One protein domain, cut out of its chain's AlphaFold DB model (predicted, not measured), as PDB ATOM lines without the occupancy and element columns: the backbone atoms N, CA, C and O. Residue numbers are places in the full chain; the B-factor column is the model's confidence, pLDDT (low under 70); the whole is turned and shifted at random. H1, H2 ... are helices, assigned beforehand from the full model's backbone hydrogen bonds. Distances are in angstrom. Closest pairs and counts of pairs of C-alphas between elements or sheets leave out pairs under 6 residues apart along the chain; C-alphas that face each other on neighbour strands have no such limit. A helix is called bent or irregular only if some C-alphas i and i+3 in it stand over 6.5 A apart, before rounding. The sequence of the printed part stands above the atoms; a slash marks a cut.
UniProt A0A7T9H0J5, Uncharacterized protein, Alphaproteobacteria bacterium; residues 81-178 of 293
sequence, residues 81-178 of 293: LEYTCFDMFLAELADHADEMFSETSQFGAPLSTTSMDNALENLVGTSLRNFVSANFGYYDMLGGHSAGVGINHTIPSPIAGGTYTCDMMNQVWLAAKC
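Overview. This is residues 81 to 178 of the 293 residues of an uncharacterized protein of Alphaproteobacteria bacterium (UniProt A0A7T9H0J5). Look for a long, loose rod: the bent helix H3 runs along one side, with H1 and H4 along the opposite side, and part of the long unnamed stretch 136 to 167 threads back between the two sides. H1 packs on the first arm of H3, the short H2 follows H1 toward one end of the rod, where the loop 101 to 114 reaches out, and H4 lies toward the other end. The printed part has 98 residues with four named helices, H1, H2, H3 and H4 in chain order, and no named strand; the class is all helix, though under half of the residues, 44, are in named elements. The whole is loose, with a radius of gyration of the C-alphas of 16.1 A and spans of 57 by 25 by 15 A.

Along the chain. Begin with H3, residues 115 to 135, assigned as one helix by its hydrogen bonds but bent: C-alphas 123 and 126 are 6.9 A apart. Find C-alpha 115 at (-13.845, 24.125, 36.908); from there arm H3a runs to residue 123, 12.4 A. Arm H3b, residues 126 to 135, covers 14.2 A. H1, residues 86 to 95, starts at (-5.935, 41.231, 40.636) and measures 14.5 A. H2 is residues 97 to 100. H4, residues 168 to 176, is 12.0 A long and ends at (-0.038, 57.794, 52.703).

Arrangement. H3a and H3b stand at a steep tilt of 36 degrees, only just past shallow. H1 touches H3a, closest at the C-alphas of Ala 94 and Met 116, 5.6 A, at a shallow tilt of 26 degrees, opposite ways. H2 is close to H3a but not clearly touching, with the C-alphas of Ala 97 and Met 116 closest at 6.9 A. H1 and H2 meet only through their tight link. H4 is apart from H1, H2, H3a and H3b. In H1, H3a, H3b and H4 every O i to N i+4 pair is within hydrogen-bond range; H2 is too short for one.

Size, cuts and confidence. The C-alphas of Phe 107 and Cys 178 are the two farthest apart, 57.5 A. The printed part has no cut; the links H2 to H3 and H3 to H4 are long, 14 and 32 residues. Confidence is under 70 at residues 105 to 110, 137 to 139, 144 to 150, 160 to 163 and 177 to 178.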
ATOM      1  N   LEU A  81       0.013  45.076  40.964       78.50
ATOM      2  CA  LEU A  81      -0.864  43.906  41.086       78.50
ATOM      3  C   LEU A  81      -1.483  43.754  42.484       78.50
ATOM      4  O   LEU A  81      -2.591  43.230  42.597       78.50
ATOM      5  N   GLU A  82      -0.794  44.213  43.531       78.56
ATOM      6  CA  GLU A  82      -1.316  44.218  44.904       78.56
ATOM      7  C   GLU A  82      -2.351  45.328  45.094       78.56
ATOM      8  O   GLU A  82      -3.373  45.124  45.743       78.56
ATOM      9  N   TYR A  83      -2.124  46.486  44.474       79.06
ATOM     10  CA  TYR A  83      -3.048  47.616  44.524       79.06
ATOM     11  C   TYR A  83      -4.330  47.408  43.721       79.06
ATOM     12  O   TYR A  83      -5.368  47.966  44.075       79.06
ATOM     13  N   THR A  84      -4.269  46.637  42.636       78.44
ATOM     14  CA  THR A  84      -5.422  46.405  41.758       78.44
ATOM     15  C   THR A  84      -6.329  45.257  42.215       78.44
ATOM     16  O   THR A  84      -7.325  45.003  41.540       78.44
ATOM     17  N   CYS A  85      -5.988  44.564  43.313       82.94
ATOM     18  CA  CYS A  85      -6.618  43.314  43.766       82.94
ATOM     19  C   CYS A  85      -6.887  42.353  42.598       82.94
ATOM     20  O   CYS A  85      -8.028  42.025  42.262       82.94
ATOM     21  N   PHE A  86      -5.820  41.992  41.880       85.62
ATOM     22  CA  PHE A  86      -5.935  41.231  40.636       85.62
ATOM     23  C   PHE A  86      -6.585  39.844  40.826       85.62
ATOM     24  O   PHE A  86      -7.248  39.336  39.932       85.62
ATOM     25  N   ASP A  87      -6.458  39.258  42.008       82.75
ATOM     26  CA  ASP A  87      -7.165  38.060  42.464       82.75
ATOM     27  C   ASP A  87      -8.694  38.211  42.469       82.75
ATOM     28  O   ASP A  87      -9.386  37.304  42.011       82.75
ATOM     29  N   MET A  88      -9.230  39.357  42.902       85.25
ATOM     30  CA  MET A  88     -10.675  39.619  42.860       85.25
ATOM     31  C   MET A  88     -11.170  39.744  41.418       85.25
ATOM     32  O   MET A  88     -12.281  39.334  41.103       85.25
ATOM     33  N   PHE A  89     -10.334  40.277  40.521       85.69
ATOM     34  CA  PHE A  89     -10.643  40.301  39.092       85.69
ATOM     35  C   PHE A  89     -10.673  38.887  38.492       85.69
ATOM     36  O   PHE A  89     -11.506  38.598  37.638       85.69
ATOM     37  N   LEU A  90      -9.792  37.989  38.952       85.38
ATOM     38  CA  LEU A  90      -9.831  36.579  38.558       85.38
ATOM     39  C   LEU A  90     -11.065  35.856  39.112       85.38
ATOM     40  O   LEU A  90     -11.599  35.004  38.411       85.38
ATOM     41  N   ALA A  91     -11.520  36.194  40.322       83.81
ATOM     42  CA  ALA A  91     -12.752  35.647  40.894       83.81
ATOM     43  C   ALA A  91     -13.987  36.067  40.081       83.81
ATOM     44  O   ALA A  91     -14.770  35.214  39.680       83.81
ATOM     45  N   GLU A  92     -14.101  37.354  39.745       85.69
ATOM     46  CA  GLU A  92     -15.189  37.867  38.901       85.69
ATOM     47  C   GLU A  92     -15.161  37.241  37.494       85.69
ATOM     48  O   GLU A  92     -16.196  36.887  36.931       85.69
ATOM     49  N   LEU A  93     -13.963  37.052  36.924       85.12
ATOM     50  CA  LEU A  93     -13.803  36.349  35.651       85.12
ATOM     51  C   LEU A  93     -14.266  34.892  35.746       85.12
ATOM     52  O   LEU A  93     -14.809  34.383  34.770       85.12
ATOM     53  N   ALA A  94     -14.024  34.224  36.874       83.31
ATOM     54  CA  ALA A  94     -14.451  32.850  37.090       83.31
ATOM     55  C   ALA A  94     -15.980  32.745  37.212       83.31
ATOM     56  O   ALA A  94     -16.569  31.853  36.605       83.31
ATOM     57  N   ASP A  95     -16.613  33.704  37.898       83.25
ATOM     58  CA  ASP A  95     -18.070  33.772  38.070       83.25
ATOM     59  C   ASP A  95     -18.818  34.004  36.742       83.25
ATOM     60  O   ASP A  95     -19.896  33.449  36.548       83.25
ATOM     61  N   HIS A  96     -18.236  34.771  35.811       82.31
ATOM     62  CA  HIS A  96     -18.802  35.041  34.475       82.31
ATOM     63  C   HIS A  96     -18.164  34.209  33.348       82.31
ATOM     64  O   HIS A  96     -18.323  34.498  32.156       82.31
ATOM     65  N   ALA A  97     -17.385  33.187  33.700       79.81
ATOM     66  CA  ALA A  97     -16.630  32.406  32.728       79.81
ATOM     67  C   ALA A  97     -17.519  31.595  31.785       79.81
ATOM     68  O   ALA A  97     -17.126  31.356  30.643       79.81
ATOM     69  N   ASP A  98     -18.700  31.181  32.237       74.19
ATOM     70  CA  ASP A  98     -19.682  30.427  31.457       74.19
ATOM     71  C   ASP A  98     -20.261  31.237  30.283       74.19
ATOM     72  O   ASP A  98     -20.613  30.666  29.247       74.19
ATOM     73  N   GLU A  99     -20.294  32.566  30.402       77.44
ATOM     74  CA  GLU A  99     -20.700  33.482  29.332       77.44
ATOM     75  C   GLU A  99     -19.606  33.669  28.264       77.44
ATOM     76  O   GLU A  99     -19.904  33.943  27.096       77.44
ATOM     77  N   MET A 100     -18.331  33.534  28.646       77.44
ATOM     78  CA  MET A 100     -17.180  33.902  27.809       77.44
ATOM     79  C   MET A 100     -16.409  32.703  27.249       77.44
ATOM     80  O   MET A 100     -15.822  32.788  26.165       77.44
ATOM     81  N   PHE A 101     -16.390  31.587  27.974       78.62
ATOM     82  CA  PHE A 101     -15.595  30.410  27.664       78.62
ATOM     83  C   PHE A 101     -16.464  29.155  27.618       78.62
ATOM     84  O   PHE A 101     -17.375  28.943  28.409       78.62
ATOM     85  N   SER A 102     -16.139  28.265  26.681       74.44
ATOM     86  CA  SER A 102     -16.746  26.939  26.613       74.44
ATOM     87  C   SER A 102     -16.199  26.063  27.748       74.44
ATOM     88  O   SER A 102     -15.259  25.293  27.546       74.44
ATOM     89  N   GLU A 103     -16.815  26.134  28.924       72.44
ATOM     90  CA  GLU A 103     -16.590  25.230  30.065       72.44
ATOM     91  C   GLU A 103     -17.285  23.870  29.864       72.44
ATOM     92  O   GLU A 103     -17.999  23.353  30.725       72.44
ATOM     93  N   THR A 104     -17.109  23.268  28.688       71.50
ATOM     94  CA  THR A 104     -17.717  21.978  28.371       71.50
ATOM     95  C   THR A 104     -16.676  20.873  28.349       71.50
ATOM     96  O   THR A 104     -15.551  21.031  27.876       71.50
ATOM     97  N   SER A 105     -17.059  19.704  28.854       69.69
ATOM     98  CA  SER A 105     -16.360  18.464  28.534       69.69
ATOM     99  C   SER A 105     -16.352  18.254  27.015       69.69
ATOM    100  O   SER A 105     -17.160  18.833  26.291       69.69
ATOM    101  N   GLN A 106     -15.497  17.351  26.523       64.69
ATOM    102  CA  GLN A 106     -15.412  16.979  25.102       64.69
ATOM    103  C   GLN A 106     -16.777  16.619  24.456       64.69
ATOM    104  O   GLN A 106     -16.883  16.583  23.232       64.69
ATOM    105  N   PHE A 107     -17.822  16.387  25.265       63.22
ATOM    106  CA  PHE A 107     -19.190  16.072  24.853       63.22
ATOM    107  C   PHE A 107     -20.264  17.070  25.342       63.22
ATOM    108  O   PHE A 107     -21.438  16.711  25.412       63.22
ATOM    109  N   GLY A 108     -19.910  18.318  25.667       66.94
ATOM    110  CA  GLY A 108     -20.886  19.404  25.856       66.94
ATOM    111  C   GLY A 108     -21.508  19.532  27.255       66.94
ATOM    112  O   GLY A 108     -22.299  20.443  27.475       66.94
ATOM    113  N   ALA A 109     -21.174  18.657  28.207       67.81
ATOM    114  CA  ALA A 109     -21.637  18.793  29.592       67.81
ATOM    115  C   ALA A 109     -20.745  19.777  30.376       67.81
ATOM    116  O   ALA A 109     -19.523  19.674  30.213       67.81
ATOM    117  N   PRO A 110     -21.304  20.663  31.229       68.69
ATOM    118  CA  PRO A 110     -20.525  21.545  32.101       68.69
ATOM    119  C   PRO A 110     -19.555  20.735  32.967       68.69
ATOM    120  O   PRO A 110     -19.958  19.732  33.560       68.69
ATOM    121  N   LEU A 111     -18.281  21.132  33.016       72.62
ATOM    122  CA  LEU A 111     -17.235  20.383  33.729       72.62
ATOM    123  C   LEU A 111     -17.455  20.362  35.251       72.62
ATOM    124  O   LEU A 111     -17.322  19.309  35.876       72.62
ATOM    125  N   SER A 112     -17.760  21.516  35.846       77.50
ATOM    126  CA  SER A 112     -18.016  21.722  37.280       77.50
ATOM    127  C   SER A 112     -18.299  23.210  37.511       77.50
ATOM    128  O   SER A 112     -17.742  24.031  36.793       77.50
ATOM    129  N   THR A 113     -19.059  23.578  38.549       76.50
ATOM    130  CA  THR A 113     -19.219  24.988  38.965       76.50
ATOM    131  C   THR A 113     -17.929  25.623  39.489       76.50
ATOM    132  O   THR A 113     -17.901  26.819  39.706       76.50
ATOM    133  N   THR A 114     -16.879  24.830  39.722       80.50
ATOM    134  CA  THR A 114     -15.554  25.298  40.168       80.50
ATOM    135  C   THR A 114     -14.452  24.924  39.169       80.50
ATOM    136  O   THR A 114     -13.272  24.876  39.526       80.50
ATOM    137  N   SER A 115     -14.812  24.513  37.946       82.44
ATOM    138  CA  SER A 115     -13.845  24.125  36.908       82.44
ATOM    139  C   SER A 115     -12.915  25.293  36.589       82.44
ATOM    140  O   SER A 115     -11.692  25.153  36.718       82.44
ATOM    141  N   MET A 116     -13.499  26.453  36.275       83.31
ATOM    142  CA  MET A 116     -12.739  27.655  35.955       83.31
ATOM    143  C   MET A 116     -11.929  28.162  37.148       83.31
ATOM    144  O   MET A 116     -10.752  28.473  36.973       83.31
ATOM    145  N   ASP A 117     -12.496  28.161  38.360       84.31
ATOM    146  CA  ASP A 117     -11.786  28.549  39.590       84.31
ATOM    147  C   ASP A 117     -10.459  27.796  39.720       84.31
ATOM    148  O   ASP A 117      -9.391  28.386  39.886       84.31
ATOM    149  N   ASN A 118     -10.511  26.468  39.575       86.50
ATOM    150  CA  ASN A 118      -9.332  25.615  39.675       86.50
ATOM    151  C   ASN A 118      -8.366  25.830  38.502       86.50
ATOM    152  O   ASN A 118      -7.149  25.748  38.688       86.50
ATOM    153  N   ALA A 119      -8.871  26.086  37.294       86.25
ATOM    154  CA  ALA A 119      -8.027  26.371  36.137       86.25
ATOM    155  C   ALA A 119      -7.267  27.700  36.308       86.25
ATOM    156  O   ALA A 119      -6.049  27.740  36.109       86.25
ATOM    157  N   LEU A 120      -7.953  28.762  36.739       86.75
ATOM    158  CA  LEU A 120      -7.372  30.086  36.983       86.75
ATOM    159  C   LEU A 120      -6.426  30.090  38.188       86.75
ATOM    160  O   LEU A 120      -5.346  30.685  38.121       86.75
ATOM    161  N   GLU A 121      -6.770  29.374  39.257       88.12
ATOM    162  CA  GLU A 121      -5.916  29.203  40.436       88.12
ATOM    163  C   GLU A 121      -4.582  28.523  40.084       88.12
ATOM    164  O   GLU A 121      -3.510  28.943  40.539       88.12
ATOM    165  N   ASN A 122      -4.622  27.496  39.230       87.94
ATOM    166  CA  ASN A 122      -3.422  26.786  38.790       87.94
ATOM    167  C   ASN A 122      -2.603  27.580  37.761       87.94
ATOM    168  O   ASN A 122      -1.373  27.523  37.790       87.94
ATOM    169  N   LEU A 123      -3.257  28.317  36.858       88.06
ATOM    170  CA  LEU A 123      -2.578  29.079  35.808       88.06
ATOM    171  C   LEU A 123      -1.951  30.375  36.344       88.06
ATOM    172  O   LEU A 123      -0.789  30.679  36.059       88.06
ATOM    173  N   VAL A 124      -2.723  31.144  37.116       89.06
ATOM    174  CA  VAL A 124      -2.383  32.523  37.491       89.06
ATOM    175  C   VAL A 124      -2.345  32.715  39.004       89.06
ATOM    176  O   VAL A 124      -1.406  33.334  39.498       89.06
ATOM    177  N   GLY A 125      -3.297  32.159  39.760       86.94
ATOM    178  CA  GLY A 125      -3.368  32.366  41.216       86.94
ATOM    179  C   GLY A 125      -2.090  31.943  41.947       86.94
ATOM    180  O   GLY A 125      -1.510  32.703  42.727       86.94
ATOM    181  N   THR A 126      -1.571  30.759  41.619       88.69
ATOM    182  CA  THR A 126      -0.345  30.215  42.222       88.69
ATOM    183  C   THR A 126       0.901  31.024  41.856       88.69
ATOM    184  O   THR A 126       1.736  31.306  42.719       88.69
ATOM    185  N   SER A 127       1.045  31.417  40.587       89.38
ATOM    186  CA  SER A 127       2.206  32.186  40.124       89.38
ATOM    187  C   SER A 127       2.192  33.615  40.672       89.38
ATOM    188  O   SER A 127       3.232  34.099  41.127       89.38
ATOM    189  N   LEU A 128       1.016  34.246  40.728       86.94
ATOM    190  CA  LEU A 128       0.799  35.555  41.336       86.94
ATOM    191  C   LEU A 128       1.172  35.554  42.819       86.94
ATOM    192  O   LEU A 128       1.969  36.394  43.237       86.94
ATOM    193  N   ARG A 129       0.650  34.602  43.607       86.38
ATOM    194  CA  ARG A 129       0.965  34.510  45.042       86.38
ATOM    195  C   ARG A 129       2.454  34.335  45.285       86.38
ATOM    196  O   ARG A 129       3.009  35.054  46.105       86.38
ATOM    197  N   ASN A 130       3.104  33.438  44.542       88.31
ATOM    198  CA  ASN A 130       4.544  33.218  44.672       88.31
ATOM    199  C   ASN A 130       5.347  34.475  44.315       88.31
ATOM    200  O   ASN A 130       6.316  34.800  45.004       88.31
ATOM    201  N   PHE A 131       4.952  35.192  43.260       87.31
ATOM    202  CA  PHE A 131       5.598  36.442  42.868       87.31
ATOM    203  C   PHE A 131       5.440  37.513  43.950       87.31
ATOM    204  O   PHE A 131       6.436  38.112  44.358       87.31
ATOM    205  N   VAL A 132       4.216  37.713  44.439       83.94
ATOM    206  CA  VAL A 132       3.898  38.682  45.491       83.94
ATOM    207  C   VAL A 132       4.655  38.353  46.778       83.94
ATOM    208  O   VAL A 132       5.433  39.172  47.265       83.94
ATOM    209  N   SER A 133       4.568  37.114  47.263       83.25
ATOM    210  CA  SER A 133       5.226  36.714  48.508       83.25
ATOM    211  C   SER A 133       6.754  36.764  48.427       83.25
ATOM    212  O   SER A 133       7.404  37.111  49.410       83.25
ATOM    213  N   ALA A 134       7.352  36.413  47.283       85.31
ATOM    214  CA  ALA A 134       8.808  36.409  47.130       85.31
ATOM    215  C   ALA A 134       9.394  37.819  46.967       85.31
ATOM    216  O   ALA A 134      10.529  38.061  47.377       85.31
ATOM    217  N   ASN A 135       8.641  38.741  46.360       80.44
ATOM    218  CA  ASN A 135       9.127  40.090  46.092       80.44
ATOM    219  C   ASN A 135       8.711  41.082  47.176       80.44
ATOM    220  O   ASN A 135       9.555  41.854  47.612       80.44
ATOM    221  N   PHE A 136       7.474  41.069  47.648       77.56
ATOM    222  CA  PHE A 136       6.954  42.098  48.556       77.56
ATOM    223  C   PHE A 136       6.704  41.550  49.971       77.56
ATOM    224  O   PHE A 136       6.716  42.303  50.941       77.56
ATOM    225  N   GLY A 137       6.650  40.221  50.119       69.31
ATOM    226  CA  GLY A 137       6.321  39.559  51.381       69.31
ATOM    227  C   GLY A 137       4.815  39.594  51.656       69.31
ATOM    228  O   GLY A 137       4.065  40.251  50.952       69.31
ATOM    229  N   TYR A 138       4.341  38.874  52.675       63.44
ATOM    230  CA  TYR A 138       2.919  38.871  53.073       63.44
ATOM    231  C   TYR A 138       2.493  40.155  53.813       63.44
ATOM    232  O   TYR A 138       1.551  40.137  54.604       63.44
ATOM    233  N   TYR A 139       3.228  41.249  53.637       63.81
ATOM    234  CA  TYR A 139       3.206  42.373  54.556       63.81
ATOM    235  C   TYR A 139       2.623  43.610  53.885       63.81
ATOM    236  O   TYR A 139       2.988  43.959  52.773       63.81
ATOM    237  N   ASP A 140       1.711  44.242  54.611       70.12
ATOM    238  CA  ASP A 140       1.581  45.683  54.788       70.12
ATOM    239  C   ASP A 140       2.113  46.580  53.654       70.12
ATOM    240  O   ASP A 140       3.314  46.818  53.512       70.12
ATOM    241  N   MET A 141       1.166  47.148  52.908       77.69
ATOM    242  CA  MET A 141       1.351  48.214  51.925       77.69
ATOM    243  C   MET A 141       2.230  49.375  52.425       77.69
ATOM    244  O   MET A 141       2.409  49.617  53.625       77.69
ATOM    245  N   LEU A 142       2.713  50.170  51.472       75.44
ATOM    246  CA  LEU A 142       3.642  51.281  51.661       75.44
ATOM    247  C   LEU A 142       4.973  50.797  52.245       75.44
ATOM    248  O   LEU A 142       5.503  51.402  53.179       75.44
ATOM    249  N   GLY A 143       5.494  49.676  51.732       71.62
ATOM    250  CA  GLY A 143       6.768  49.107  52.175       71.62
ATOM    251  C   GLY A 143       6.818  48.758  53.670       71.62
ATOM    252  O   GLY A 143       7.863  48.927  54.304       71.62
ATOM    253  N   GLY A 144       5.701  48.303  54.244       69.94
ATOM    254  CA  GLY A 144       5.582  47.919  55.652       69.94
ATOM    255  C   GLY A 144       4.990  48.993  56.566       69.94
ATOM    256  O   GLY A 144       4.719  48.728  57.739       69.94
ATOM    257  N   HIS A 145       4.752  50.207  56.062       68.44
ATOM    258  CA  HIS A 145       4.184  51.284  56.873       68.44
ATOM    259  C   HIS A 145       2.690  51.115  57.155       68.44
ATOM    260  O   HIS A 145       2.163  51.855  57.975       68.44
ATOM    261  N   SER A 146       1.983  50.152  56.567       68.12
ATOM    262  CA  SER A 146       0.590  49.897  56.944       68.12
ATOM    263  C   SER A 146       0.387  48.846  58.049       68.12
ATOM    264  O   SER A 146      -0.759  48.616  58.444       68.12
ATOM    265  N   ALA A 147       1.462  48.286  58.620       62.28
ATOM    266  CA  ALA A 147       1.421  47.203  59.613       62.28
ATOM    267  C   ALA A 147       0.582  47.496  60.854       62.28
ATOM    268  O   ALA A 147      -0.188  46.660  61.323       62.28
ATOM    269  N   GLY A 148       0.686  48.714  61.382       57.84
ATOM    270  CA  GLY A 148      -0.119  49.148  62.524       57.84
ATOM    271  C   GLY A 148      -1.510  49.663  62.142       57.84
ATOM    272  O   GLY A 148      -2.249  50.117  63.013       57.84
ATOM    273  N   VAL A 149      -1.861  49.619  60.854       63.62
ATOM    274  CA  VAL A 149      -3.091  50.191  60.282       63.62
ATOM    275  C   VAL A 149      -4.016  49.112  59.710       63.62
ATOM    276  O   VAL A 149      -5.167  49.410  59.403       63.62
ATOM    277  N   GLY A 150      -3.540  47.869  59.576       67.31
ATOM    278  CA  GLY A 150      -4.329  46.749  59.061       67.31
ATOM    279  C   GLY A 150      -4.690  46.870  57.579       67.31
ATOM    280  O   GLY A 150      -5.598  46.181  57.125       67.31
ATOM    281  N   ILE A 151      -4.006  47.742  56.830       74.50
ATOM    282  CA  ILE A 151      -4.181  47.850  55.377       74.50
ATOM    283  C   ILE A 151      -3.234  46.840  54.750       74.50
ATOM    284  O   ILE A 151      -2.067  47.130  54.479       74.50
ATOM    285  N   ASN A 152      -3.739  45.633  54.567       77.00
ATOM    286  CA  ASN A 152      -3.050  44.577  53.856       77.00
ATOM    287  C   ASN A 152      -3.978  44.005  52.788       77.00
ATOM    288  O   ASN A 152      -5.202  44.077  52.882       77.00
ATOM    289  N   HIS A 153      -3.369  43.458  51.748       78.94
ATOM    290  CA  HIS A 153      -4.088  42.719  50.731       78.94
ATOM    291  C   HIS A 153      -3.553  41.297  50.735       78.94
ATOM    292  O   HIS A 153      -2.398  41.052  50.385       78.94
ATOM    293  N   THR A 154      -4.385  40.366  51.191       78.31
ATOM    294  CA  THR A 154      -4.027  38.951  51.220       78.31
ATOM    295  C   THR A 154      -4.739  38.267  50.074       78.31
ATOM    296  O   THR A 154      -5.962  38.188  50.078       78.31
ATOM    297  N   ILE A 155      -3.970  37.753  49.116       79.12
ATOM    298  CA  ILE A 155      -4.523  36.996  47.994       79.12
ATOM    299  C   ILE A 155      -5.083  35.668  48.537       79.12
ATOM    300  O   ILE A 155      -4.306  34.872  49.087       79.12
ATOM    301  N   PRO A 156      -6.393  35.401  48.399       76.38
ATOM    302  CA  PRO A 156      -7.011  34.178  48.880       76.38
ATOM    303  C   PRO A 156      -6.520  32.951  48.095       76.38
ATOM    304  O   PRO A 156      -5.991  33.033  46.982       76.38
ATOM    305  N   SER A 157      -6.671  31.780  48.713       77.12
ATOM    306  CA  SER A 157      -6.501  30.482  48.063       77.12
ATOM    307  C   SER A 157      -7.539  29.509  48.636       77.12
ATOM    308  O   SER A 157      -7.563  29.324  49.859       77.12
ATOM    309  N   PRO A 158      -8.390  28.891  47.797       75.75
ATOM    310  CA  PRO A 158      -8.496  29.084  46.344       75.75
ATOM    311  C   PRO A 158      -9.100  30.452  45.968       75.75
ATOM    312  O   PRO A 158      -9.726  31.101  46.807       75.75
ATOM    313  N   ILE A 159      -8.922  30.881  44.711       77.06
ATOM    314  CA  ILE A 159      -9.755  31.942  44.120       77.06
ATOM    315  C   ILE A 159     -11.195  31.422  44.161       77.06
ATOM    316  O   ILE A 159     -11.490  30.389  43.567       77.06
ATOM    317  N   ALA A 160     -12.053  32.081  44.929       69.88
ATOM    318  CA  ALA A 160     -13.451  31.711  45.097       69.88
ATOM    319  C   ALA A 160     -14.314  32.915  44.722       69.88
ATOM    320  O   ALA A 160     -13.953  34.040  45.075       69.88
ATOM    321  N   GLY A 161     -15.418  32.654  44.016       63.44
ATOM    322  CA  GLY A 161     -16.351  33.664  43.513       63.44
ATOM    323  C   GLY A 161     -16.719  34.735  44.542       63.44
ATOM    324  O   GLY A 161     -16.808  34.475  45.751       63.44
ATOM    325  N   GLY A 162     -16.907  35.961  44.060       66.75
ATOM    326  CA  GLY A 162     -17.107  37.132  44.906       66.75
ATOM    327  C   GLY A 162     -17.115  38.442  44.127       66.75
ATOM    328  O   GLY A 162     -16.432  38.595  43.126       66.75
ATOM    329  N   THR A 163     -17.872  39.417  44.633       69.94
ATOM    330  CA  THR A 163     -18.019  40.734  44.003       69.94
ATOM    331  C   THR A 163     -16.716  41.532  44.043       69.94
ATOM    332  O   THR A 163     -16.117  41.700  45.111       69.94
ATOM    333  N   TYR A 164     -16.320  42.118  42.910       76.56
ATOM    334  CA  TYR A 164     -15.196  43.058  42.864       76.56
ATOM    335  C   TYR A 164     -15.464  44.338  43.688       76.56
ATOM    336  O   TYR A 164     -16.127  45.274  43.237       76.56
ATOM    337  N   THR A 165     -14.913  44.411  44.903       78.06
ATOM    338  CA  THR A 165     -15.002  45.584  45.798       78.06
ATOM    339  C   THR A 165     -13.634  46.142  46.198       78.06
ATOM    340  O   THR A 165     -13.481  46.670  47.298       78.06
ATOM    341  N   CYS A 166     -12.619  46.006  45.341       81.50
ATOM    342  CA  CYS A 166     -11.259  46.445  45.658       81.50
ATOM    343  C   CYS A 166     -11.178  47.971  45.848       81.50
ATOM    344  O   CYS A 166     -11.296  48.739  44.893       81.50
ATOM    345  N   ASP A 167     -10.917  48.418  47.075       84.50
ATOM    346  CA  ASP A 167     -10.683  49.823  47.429       84.50
ATOM    347  C   ASP A 167      -9.238  50.080  47.901       84.50
ATOM    348  O   ASP A 167      -8.926  51.151  48.432       84.50
ATOM    349  N   MET A 168      -8.336  49.121  47.664       82.81
ATOM    350  CA  MET A 168      -6.987  49.104  48.230       82.81
ATOM    351  C   MET A 168      -6.174  50.349  47.855       82.81
ATOM    352  O   MET A 168      -5.578  50.981  48.725       82.81
ATOM    353  N   MET A 169      -6.235  50.797  46.594       81.38
ATOM    354  CA  MET A 169      -5.592  52.052  46.173       81.38
ATOM    355  C   MET A 169      -6.085  53.274  46.960       81.38
ATOM    356  O   MET A 169      -5.289  54.144  47.315       81.38
ATOM    357  N   ASN A 170      -7.383  53.349  47.256       80.44
ATOM    358  CA  ASN A 170      -7.946  54.457  48.020       80.44
ATOM    359  C   ASN A 170      -7.522  54.385  49.494       80.44
ATOM    360  O   ASN A 170      -7.156  55.407  50.078       80.44
ATOM    361  N   GLN A 171      -7.501  53.187  50.087       78.88
ATOM    362  CA  GLN A 171      -7.017  52.992  51.455       78.88
ATOM    363  C   GLN A 171      -5.536  53.362  51.593       78.88
ATOM    364  O   GLN A 171      -5.173  54.122  52.494       78.88
ATOM    365  N   VAL A 172      -4.697  52.902  50.662       79.75
ATOM    366  CA  VAL A 172      -3.266  53.228  50.602       79.75
ATOM    367  C   VAL A 172      -3.057  54.729  50.425       79.75
ATOM    368  O   VAL A 172      -2.263  55.326  51.147       79.75
ATOM    369  N   TRP A 173      -3.813  55.378  49.538       76.31
ATOM    370  CA  TRP A 173      -3.742  56.827  49.348       76.31
ATOM    371  C   TRP A 173      -4.134  57.611  50.609       76.31
ATOM    372  O   TRP A 173      -3.450  58.562  50.997       76.31
ATOM    373  N   LEU A 174      -5.210  57.205  51.291       73.12
ATOM    374  CA  LEU A 174      -5.634  57.815  52.556       73.12
ATOM    375  C   LEU A 174      -4.621  57.581  53.683       73.12
ATOM    376  O   LEU A 174      -4.450  58.454  54.541       73.12
ATOM    377  N   ALA A 175      -3.965  56.422  53.699       73.62
ATOM    378  CA  ALA A 175      -2.908  56.109  54.647       73.62
ATOM    379  C   ALA A 175      -1.659  56.946  54.369       73.62
ATOM    380  O   ALA A 175      -1.188  57.625  55.276       73.62
ATOM    381  N   ALA A 176      -1.197  57.006  53.119       72.56
ATOM    382  CA  ALA A 176      -0.038  57.794  52.703       72.56
ATOM    383  C   ALA A 176      -0.190  59.281  53.057       72.56
ATOM    384  O   ALA A 176       0.750  59.906  53.533       72.56
ATOM    385  N   LYS A 177      -1.399  59.842  52.925       66.56
ATOM    386  CA  LYS A 177      -1.704  61.219  53.364       66.56
ATOM    387  C   LYS A 177      -1.577  61.454  54.867       66.56
ATOM    388  O   LYS A 177      -1.474  62.596  55.306       66.56
ATOM    389  N   CYS A 178      -1.698  60.393  55.647       63.12
ATOM    390  CA  CYS A 178      -1.779  60.437  57.098       63.12
ATOM    391  C   CYS A 178      -0.497  59.985  57.795       63.12
ATOM    392  O   CYS A 178      -0.343  60.214  58.994       63.12
TER     393      CYS A 178